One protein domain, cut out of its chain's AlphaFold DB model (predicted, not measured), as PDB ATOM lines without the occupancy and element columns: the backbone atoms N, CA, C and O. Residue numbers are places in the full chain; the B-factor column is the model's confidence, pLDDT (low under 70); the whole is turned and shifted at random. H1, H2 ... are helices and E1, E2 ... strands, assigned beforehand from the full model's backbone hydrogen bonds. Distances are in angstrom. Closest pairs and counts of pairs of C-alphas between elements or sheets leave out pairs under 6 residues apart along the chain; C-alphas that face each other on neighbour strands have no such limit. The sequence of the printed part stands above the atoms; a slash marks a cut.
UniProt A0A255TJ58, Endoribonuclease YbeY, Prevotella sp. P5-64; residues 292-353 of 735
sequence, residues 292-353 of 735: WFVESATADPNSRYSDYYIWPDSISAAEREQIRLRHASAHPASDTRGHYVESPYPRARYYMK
ATOM      1  N   TRP A 292      40.506  -7.600 -19.220       93.62
ATOM      2  CA  TRP A 292      39.673  -8.556 -19.944       93.62
ATOM      3  C   TRP A 292      39.664  -9.924 -19.259       93.62
ATOM      4  O   TRP A 292      38.598 -10.512 -19.095       93.62
ATOM      5  N   PHE A 293      40.829 -10.423 -18.835       96.81
ATOM      6  CA  PHE A 293      40.936 -11.719 -18.168       96.81
ATOM      7  C   PHE A 293      40.307 -11.684 -16.779       96.81
ATOM      8  O   PHE A 293      39.513 -12.562 -16.447       96.81
ATOM      9  N   VAL A 294      40.611 -10.642 -15.998       94.38
ATOM     10  CA  VAL A 294      40.078 -10.466 -14.641       94.38
ATOM     11  C   VAL A 294      38.550 -10.423 -14.659       94.38
ATOM     12  O   VAL A 294      37.918 -11.130 -13.881       94.38
ATOM     13  N   GLU A 295      37.944  -9.658 -15.571       90.56
ATOM     14  CA  GLU A 295      36.484  -9.606 -15.707       90.56
ATOM     15  C   GLU A 295      35.906 -10.929 -16.239       90.56
ATOM     16  O   GLU A 295      34.925 -11.428 -15.684       90.56
ATOM     17  N   SER A 296      36.541 -11.551 -17.242       93.12
ATOM     18  CA  SER A 296      36.145 -12.869 -17.775       93.12
ATOM     19  C   SER A 296      36.129 -13.963 -16.695       93.12
ATOM     20  O   SER A 296      35.292 -14.868 -16.712       93.12
ATOM     21  N   ALA A 297      37.019 -13.854 -15.706       93.50
ATOM     22  CA  ALA A 297      37.178 -14.807 -14.614       93.50
ATOM     23  C   ALA A 297      36.081 -14.728 -13.527       93.50
ATOM     24  O   ALA A 297      35.945 -15.662 -12.733       93.50
ATOM     25  N   THR A 298      35.267 -13.661 -13.487       84.38
ATOM     26  CA  THR A 298      34.244 -13.419 -12.438       84.38
ATOM     27  C   THR A 298      32.996 -14.314 -12.511       84.38
ATOM     28  O   THR A 298      32.116 -14.209 -11.661       84.38
ATOM     29  N   ALA A 299      32.931 -15.233 -13.481       69.69
ATOM     30  CA  ALA A 299      31.815 -16.149 -13.750       69.69
ATOM     31  C   ALA A 299      30.507 -15.512 -14.257       69.69
ATOM     32  O   ALA A 299      29.606 -16.269 -14.614       69.69
ATOM     33  N   ASP A 300      30.404 -14.185 -14.382       77.19
ATOM     34  CA  ASP A 300      29.270 -13.550 -15.066       77.19
ATOM     35  C   ASP A 300      29.292 -13.919 -16.563       77.19
ATOM     36  O   ASP A 300      30.239 -13.554 -17.266       77.19
ATOM     37  N   PRO A 301      28.301 -14.664 -17.088       67.56
ATOM     38  CA  PRO A 301      28.256 -15.023 -18.501       67.56
ATOM     39  C   PRO A 301      27.827 -13.866 -19.412       67.56
ATOM     40  O   PRO A 301      27.955 -14.002 -20.625       67.56
ATOM     41  N   ASN A 302      27.327 -12.757 -18.856       65.75
ATOM     42  CA  ASN A 302      26.844 -11.602 -19.614       65.75
ATOM     43  C   ASN A 302      27.859 -10.450 -19.680       65.75
ATOM     44  O   ASN A 302      27.596  -9.447 -20.345       65.75
ATOM     45  N   SER A 303      29.010 -10.572 -19.009       74.56
ATOM     46  CA  SER A 303      30.082  -9.580 -19.102       74.56
ATOM     47  C   SER A 303      30.627  -9.488 -20.533       74.56
ATOM     48  O   SER A 303      30.713 -10.469 -21.274       74.56
ATOM     49  N   ARG A 304      31.065  -8.284 -20.924       77.00
ATOM     50  CA  ARG A 304      31.670  -8.016 -22.239       77.00
ATOM     51  C   ARG A 304      32.799  -8.998 -22.577       77.00
ATOM     52  O   ARG A 304      32.970  -9.345 -23.745       77.00
ATOM     53  N   TYR A 305      33.569  -9.425 -21.576       87.25
ATOM     54  CA  TYR A 305      34.769 -10.245 -21.762       87.25
ATOM     55  C   TYR A 305      34.563 -11.729 -21.433       87.25
ATOM     56  O   TYR A 305      35.525 -12.499 -21.482       87.25
ATOM     57  N   SER A 306      33.339 -12.176 -21.121       82.81
ATOM     58  CA  SER A 306      33.069 -13.551 -20.661       82.81
ATOM     59  C   SER A 306      33.645 -14.627 -21.588       82.81
ATOM     60  O   SER A 306      34.182 -15.627 -21.110       82.81
ATOM     61  N   ASP A 307      33.621 -14.386 -22.901       90.94
ATOM     62  CA  ASP A 307      34.084 -15.331 -23.924       90.94
ATOM     63  C   ASP A 307      35.384 -14.898 -24.632       90.94
ATOM     64  O   ASP A 307      35.748 -15.473 -25.661       90.94
ATOM     65  N   TYR A 308      36.110 -13.906 -24.094       95.06
ATOM     66  CA  TYR A 308      37.425 -13.499 -24.624       95.06
ATOM     67  C   TYR A 308      38.507 -14.566 -24.415       95.06
ATOM     68  O   TYR A 308      39.510 -14.549 -25.124       95.06
ATOM     69  N   TYR A 309      38.306 -15.504 -23.485       97.56
ATOM     70  CA  TYR A 309      39.272 -16.540 -23.114       97.56
ATOM     71  C   TYR A 309      38.638 -17.929 -23.121       97.56
ATOM     72  O   TYR A 309      37.417 -18.086 -23.166       97.56
ATOM     73  N   ILE A 310      39.488 -18.953 -23.090       97.44
ATOM     74  CA  ILE A 310      39.077 -20.356 -23.171       97.44
ATOM     75  C   ILE A 310      39.037 -20.954 -21.760       97.44
ATOM     76  O   ILE A 310      40.083 -21.143 -21.134       97.44
ATOM     77  N   TRP A 311      37.830 -21.293 -21.296       95.88
ATOM     78  CA  TRP A 311      37.533 -21.754 -19.933       95.88
ATOM     79  C   TRP A 311      36.923 -23.172 -19.916       95.88
ATOM     80  O   TRP A 311      35.702 -23.319 -19.992       95.88
ATOM     81  N   PRO A 312      37.737 -24.241 -19.846       95.75
ATOM     82  CA  PRO A 312      37.227 -25.604 -19.715       95.75
ATOM     83  C   PRO A 312      36.898 -26.007 -18.272       95.75
ATOM     84  O   PRO A 312      37.725 -25.889 -17.370       95.75
ATOM     85  N   ASP A 313      35.744 -26.648 -18.068       91.81
ATOM     86  CA  ASP A 313      35.419 -27.338 -16.804       91.81
ATOM     87  C   ASP A 313      36.073 -28.717 -16.674       91.81
ATOM     88  O   ASP A 313      36.226 -29.264 -15.578       91.81
ATOM     89  N   SER A 314      36.456 -29.311 -17.802       93.56
ATOM     90  CA  SER A 314      37.133 -30.601 -17.838       93.56
ATOM     91  C   SER A 314      38.127 -30.673 -18.989       93.56
ATOM     92  O   SER A 314      37.923 -30.105 -20.060       93.56
ATOM     93  N   ILE A 315      39.213 -31.403 -18.745       95.19
ATOM     94  CA  ILE A 315      40.302 -31.654 -19.693       95.19
ATOM     95  C   ILE A 315      40.645 -33.150 -19.697       95.19
ATOM     96  O   ILE A 315      40.189 -33.917 -18.840       95.19
ATOM     97  N   SER A 316      41.449 -33.598 -20.662       94.44
ATOM     98  CA  SER A 316      41.849 -35.006 -20.761       94.44
ATOM     99  C   SER A 316      42.755 -35.436 -19.593       94.44
ATOM    100  O   SER A 316      43.370 -34.612 -18.915       94.44
ATOM    101  N   ALA A 317      42.870 -36.748 -19.357       96.00
ATOM    102  CA  ALA A 317      43.819 -37.275 -18.370       96.00
ATOM    103  C   ALA A 317      45.279 -36.938 -18.724       96.00
ATOM    104  O   ALA A 317      46.072 -36.664 -17.828       96.00
ATOM    105  N   ALA A 318      45.610 -36.901 -20.019       96.44
ATOM    106  CA  ALA A 318      46.938 -36.524 -20.494       96.44
ATOM    107  C   ALA A 318      47.263 -35.053 -20.187       96.44
ATOM    108  O   ALA A 318      48.367 -34.762 -19.743       96.44
ATOM    109  N   GLU A 319      46.301 -34.136 -20.348       96.00
ATOM    110  CA  GLU A 319      46.494 -32.719 -20.002       96.00
ATOM    111  C   GLU A 319      46.658 -32.511 -18.491       96.00
ATOM    112  O   GLU A 319      47.533 -31.758 -18.071       96.00
ATOM    113  N   ARG A 320      45.897 -33.234 -17.654       96.75
ATOM    114  CA  ARG A 320      46.116 -33.211 -16.193       96.75
ATOM    115  C   ARG A 320      47.516 -33.685 -15.810       96.75
ATOM    116  O   ARG A 320      48.131 -33.113 -14.915       96.75
ATOM    117  N   GLU A 321      48.033 -34.703 -16.493       97.56
ATOM    118  CA  GLU A 321      49.405 -35.162 -16.272       97.56
ATOM    119  C   GLU A 321      50.435 -34.108 -16.702       97.56
ATOM    120  O   GLU A 321      51.424 -33.916 -15.999       97.56
ATOM    121  N   GLN A 322      50.195 -33.360 -17.789       97.50
ATOM    122  CA  GLN A 322      51.063 -32.235 -18.158       97.50
ATOM    123  C   GLN A 322      51.089 -31.147 -17.079       97.50
ATOM    124  O   GLN A 322      52.171 -30.670 -16.745       97.50
ATOM    125  N   ILE A 323      49.940 -30.802 -16.484       96.31
ATOM    126  CA  ILE A 323      49.874 -29.858 -15.352       96.31
ATOM    127  C   ILE A 323      50.698 -30.382 -14.171       96.31
ATOM    128  O   ILE A 323      51.563 -29.674 -13.656       96.31
ATOM    129  N   ARG A 324      50.511 -31.653 -13.783       96.75
ATOM    130  CA  ARG A 324      51.275 -32.281 -12.691       96.75
ATOM    131  C   ARG A 324      52.783 -32.232 -12.949       96.75
ATOM    132  O   ARG A 324      53.560 -31.919 -12.050       96.75
ATOM    133  N   LEU A 325      53.198 -32.551 -14.174       97.12
ATOM    134  CA  LEU A 325      54.596 -32.521 -14.588       97.12
ATOM    135  C   LEU A 325      55.166 -31.099 -14.588       97.12
ATOM    136  O   LEU A 325      56.326 -30.931 -14.207       97.12
ATOM    137  N   ARG A 326      54.373 -30.099 -14.988       96.00
ATOM    138  CA  ARG A 326      54.738 -28.679 -14.960       96.00
ATOM    139  C   ARG A 326      54.936 -28.177 -13.530       96.00
ATOM    140  O   ARG A 326      55.987 -27.625 -13.235       96.00
ATOM    141  N   HIS A 327      54.000 -28.458 -12.623       95.00
ATOM    142  CA  HIS A 327      54.112 -28.088 -11.203       95.00
ATOM    143  C   HIS A 327      55.297 -28.760 -10.492       95.00
ATOM    144  O   HIS A 327      55.806 -28.232  -9.508       95.00
ATOM    145  N   ALA A 328      55.751 -29.916 -10.984       96.19
ATOM    146  CA  ALA A 328      56.932 -30.609 -10.472       96.19
ATOM    147  C   ALA A 328      58.262 -30.117 -11.082       96.19
ATOM    148  O   ALA A 328      59.316 -30.666 -10.755       96.19
ATOM    149  N   SER A 329      58.236 -29.149 -12.005       93.88
ATOM    150  CA  SER A 329      59.444 -28.609 -12.632       93.88
ATOM    151  C   SER A 329      60.175 -27.632 -11.706       93.88
ATOM    152  O   SER A 329      59.625 -27.159 -10.715       93.88
ATOM    153  N   ALA A 330      61.435 -27.322 -12.027       90.69
ATOM    154  CA  ALA A 330      62.218 -26.354 -11.257       90.69
ATOM    155  C   ALA A 330      61.648 -24.925 -11.338       90.69
ATOM    156  O   ALA A 330      61.795 -24.158 -10.391       90.69
ATOM    157  N   HIS A 331      60.985 -24.585 -12.449       88.62
ATOM    158  CA  HIS A 331      60.407 -23.263 -12.694       88.62
ATOM    159  C   HIS A 331      59.001 -23.415 -13.303       88.62
ATOM    160  O   HIS A 331      58.830 -23.236 -14.509       88.62
ATOM    161  N   PRO A 332      57.976 -23.777 -12.506       89.44
ATOM    162  CA  PRO A 332      56.649 -24.112 -13.032       89.44
ATOM    163  C   PRO A 332      55.991 -23.000 -13.858       89.44
ATOM    164  O   PRO A 332      55.378 -23.282 -14.885       89.44
ATOM    165  N   ALA A 333      56.166 -21.740 -13.445       85.94
ATOM    166  CA  ALA A 333      55.541 -20.582 -14.087       85.94
ATOM    167  C   ALA A 333      56.063 -20.314 -15.515       85.94
ATOM    168  O   ALA A 333      55.291 -19.893 -16.376       85.94
ATOM    169  N   SER A 334      57.345 -20.600 -15.785       87.19
ATOM    170  CA  SER A 334      57.980 -20.446 -17.106       87.19
ATOM    171  C   SER A 334      58.080 -21.761 -17.890       87.19
ATOM    172  O   SER A 334      58.696 -21.834 -18.954       87.19
ATOM    173  N   ASP A 335      57.461 -22.831 -17.397       90.06
ATOM    174  CA  ASP A 335      57.448 -24.118 -18.077       90.06
ATOM    175  C   ASP A 335      56.280 -24.190 -19.072       90.06
ATOM    176  O   ASP A 335      55.096 -24.072 -18.744       90.06
ATOM    177  N   THR A 336      56.619 -24.383 -20.343       91.56
ATOM    178  CA  THR A 336      55.685 -24.286 -21.470       91.56
ATOM    179  C   THR A 336      54.866 -25.559 -21.696       91.56
ATOM    180  O   THR A 336      54.024 -25.591 -22.591       91.56
ATOM    181  N   ARG A 337      55.048 -26.607 -20.878       94.00
ATOM    182  CA  ARG A 337      54.318 -27.878 -21.018       94.00
ATOM    183  C   ARG A 337      52.821 -27.740 -20.749       94.00
ATOM    184  O   ARG A 337      52.395 -27.056 -19.814       94.00
ATOM    185  N   GLY A 338      52.039 -28.484 -21.534       94.25
ATOM    186  CA  GLY A 338      50.579 -28.537 -21.448       94.25
ATOM    187  C   GLY A 338      49.893 -27.245 -21.886       94.25
ATOM    188  O   GLY A 338      50.495 -26.172 -21.913       94.25
ATOM    189  N   HIS A 339      48.608 -27.348 -22.209       95.12
ATOM    190  CA  HIS A 339      47.837 -26.203 -22.705       95.12
ATOM    191  C   HIS A 339      46.978 -25.533 -21.639       95.12
ATOM    192  O   HIS A 339      46.548 -24.401 -21.829       95.12
ATOM    193  N   TYR A 340      46.721 -26.217 -20.526       97.00
ATOM    194  CA  TYR A 340      45.786 -25.754 -19.508       97.00
ATOM    195  C   TYR A 340      46.481 -25.468 -18.180       97.00
ATOM    196  O   TYR A 340      47.553 -26.010 -17.878       97.00
ATOM    197  N   VAL A 341      45.853 -24.609 -17.389       97.00
ATOM    198  CA  VAL A 341      46.239 -24.256 -16.022       97.00
ATOM    199  C   VAL A 341      45.037 -24.490 -15.112       97.00
ATOM    200  O   VAL A 341      43.899 -24.257 -15.523       97.00
ATOM    201  N   GLU A 342      45.279 -24.997 -13.902       96.19
ATOM    202  CA  GLU A 342      44.246 -25.074 -12.867       96.19
ATOM    203  C   GLU A 342      43.833 -23.658 -12.460       96.19
ATOM    204  O   GLU A 342      44.663 -22.826 -12.099       96.19
ATOM    205  N   SER A 343      42.540 -23.372 -12.573       94.00
ATOM    206  CA  SER A 343      42.003 -22.035 -12.356       94.00
ATOM    207  C   SER A 343      41.655 -21.830 -10.879       94.00
ATOM    208  O   SER A 343      40.890 -22.627 -10.330       94.00
ATOM    209  N   PRO A 344      42.131 -20.748 -10.234       92.69
ATOM    210  CA  PRO A 344      41.642 -20.340  -8.919       92.69
ATOM    211  C   PRO A 344      40.313 -19.560  -8.992       92.69
ATOM    212  O   PRO A 344      39.778 -19.166  -7.957       92.69
ATOM    213  N   TYR A 345      39.792 -19.299 -10.194       93.00
ATOM    214  CA  TYR A 345      38.646 -18.420 -10.432       93.00
ATOM    215  C   TYR A 345      37.316 -19.181 -10.522       93.00
ATOM    216  O   TYR A 345      37.295 -20.325 -10.982       93.00
ATOM    217  N   PRO A 346      36.181 -18.548 -10.164       91.62
ATOM    218  CA  PRO A 346      34.871 -19.201 -10.176       91.62
ATOM    219  C   PRO A 346      34.344 -19.545 -11.580       91.62
ATOM    220  O   PRO A 346      33.380 -20.298 -11.682       91.62
ATOM    221  N   ARG A 347      34.942 -19.007 -12.656       92.38
ATOM    222  CA  ARG A 347      34.474 -19.171 -14.046       92.38
ATOM    223  C   ARG A 347      34.472 -20.619 -14.544       92.38
ATOM    224  O   ARG A 347      33.508 -21.015 -15.187       92.38
ATOM    225  N   ALA A 348      35.546 -21.366 -14.298       94.31
ATOM    226  CA  ALA A 348      35.700 -22.771 -14.683       94.31
ATOM    227  C   ALA A 348      36.889 -23.388 -13.938       94.31
ATOM    228  O   ALA A 348      37.732 -22.668 -13.401       94.31
ATOM    229  N   ARG A 349      37.000 -24.724 -13.939       95.56
ATOM    230  CA  ARG A 349      38.102 -25.444 -13.258       95.56
ATOM    231  C   ARG A 349      39.479 -25.211 -13.885       95.56
ATOM    232  O   ARG A 349      40.491 -25.386 -13.207       95.56
ATOM    233  N   TYR A 350      39.524 -24.844 -15.160       97.44
ATOM    234  CA  TYR A 350      40.755 -24.602 -15.898       97.44
ATOM    235  C   TYR A 350      40.614 -23.370 -16.793       97.44
ATOM    236  O   TYR A 350      39.506 -22.979 -17.155       97.44
ATOM    237  N   TYR A 351      41.747 -22.808 -17.207       97.31
ATOM    238  CA  TYR A 351      41.839 -21.930 -18.375       97.31
ATOM    239  C   TYR A 351      42.944 -22.416 -19.309       97.31
ATOM    240  O   TYR A 351      43.870 -23.116 -18.888       97.31
ATOM    241  N   MET A 352      42.840 -22.085 -20.595       97.62
ATOM    242  CA  MET A 352      43.904 -22.362 -21.559       97.62
ATOM    243  C   MET A 352      44.951 -21.246 -21.522       97.62
ATOM    244  O   MET A 352      44.607 -20.068 -21.603       97.62
ATOM    245  N   LYS A 353      46.231 -21.609 -21.467       95.69
ATOM    246  CA  LYS A 353      47.355 -20.692 -21.672       95.69
ATOM    247  C   LYS A 353      47.865 -20.769 -23.108       95.69
ATOM    248  O   LYS A 353      47.750 -21.812 -23.757       95.69
TER     249      LYS A 353
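Overview. This is residues 292 to 353 of the 735 residues of the protein "Endoribonuclease YbeY" of Prevotella sp. P5-64 (UniProt A0A255TJ58). With little regular structure, this elongated domain is mostly loop: a small hairpin, E1 and E2, lies between helix H2 at the E1 side and short helix H1 toward the other end. The printed part has 62 residues, 22 in named elements, in the order H1, H2, E1, E2; the class is mixed and the two-strand sheet antiparallel. It is only just compact, close to loose, with a radius of gyration of the C-alphas of 12.5 A and spans of 38 by 22 by 15 A.

Arrangement. Look first at E1, residues 340 to 342, and E2, residues 350 to 352, an antiparallel hairpin at 151 degrees; N 341 and O 351 are 2.9 A apart, within hydrogen-bond range. Next find H2, residues 317 to 327: H2 and E1 have 4 pairs of C-alphas within 8 A, and the closest, those of Ile 323 and Val 341, are 6.7 A apart. H1, residues 292 to 296, is apart from H2, E1 and E2. In H1 and H2 every O i to N i+4 pair is within hydrogen-bond range.

Along the chain. E1 and E2 are each 6.9 A long; E2 ends at C-alpha 352, (43.904, -22.362, -21.559). From C-alpha 317 at (43.819, -37.275, -18.370), H2 runs 15.5 A. H1 spans 6.0 A from C-alpha 292 at (39.673, -8.556, -19.944).

Size, cuts and confidence. The C-alphas farthest apart, Asn 302 and Ala 330, are 39.2 A apart. The printed part has no cut; the links H1 to H2 and H2 to E1 are long. Confidence is under 70 at residue 299 and residues 301 to 302.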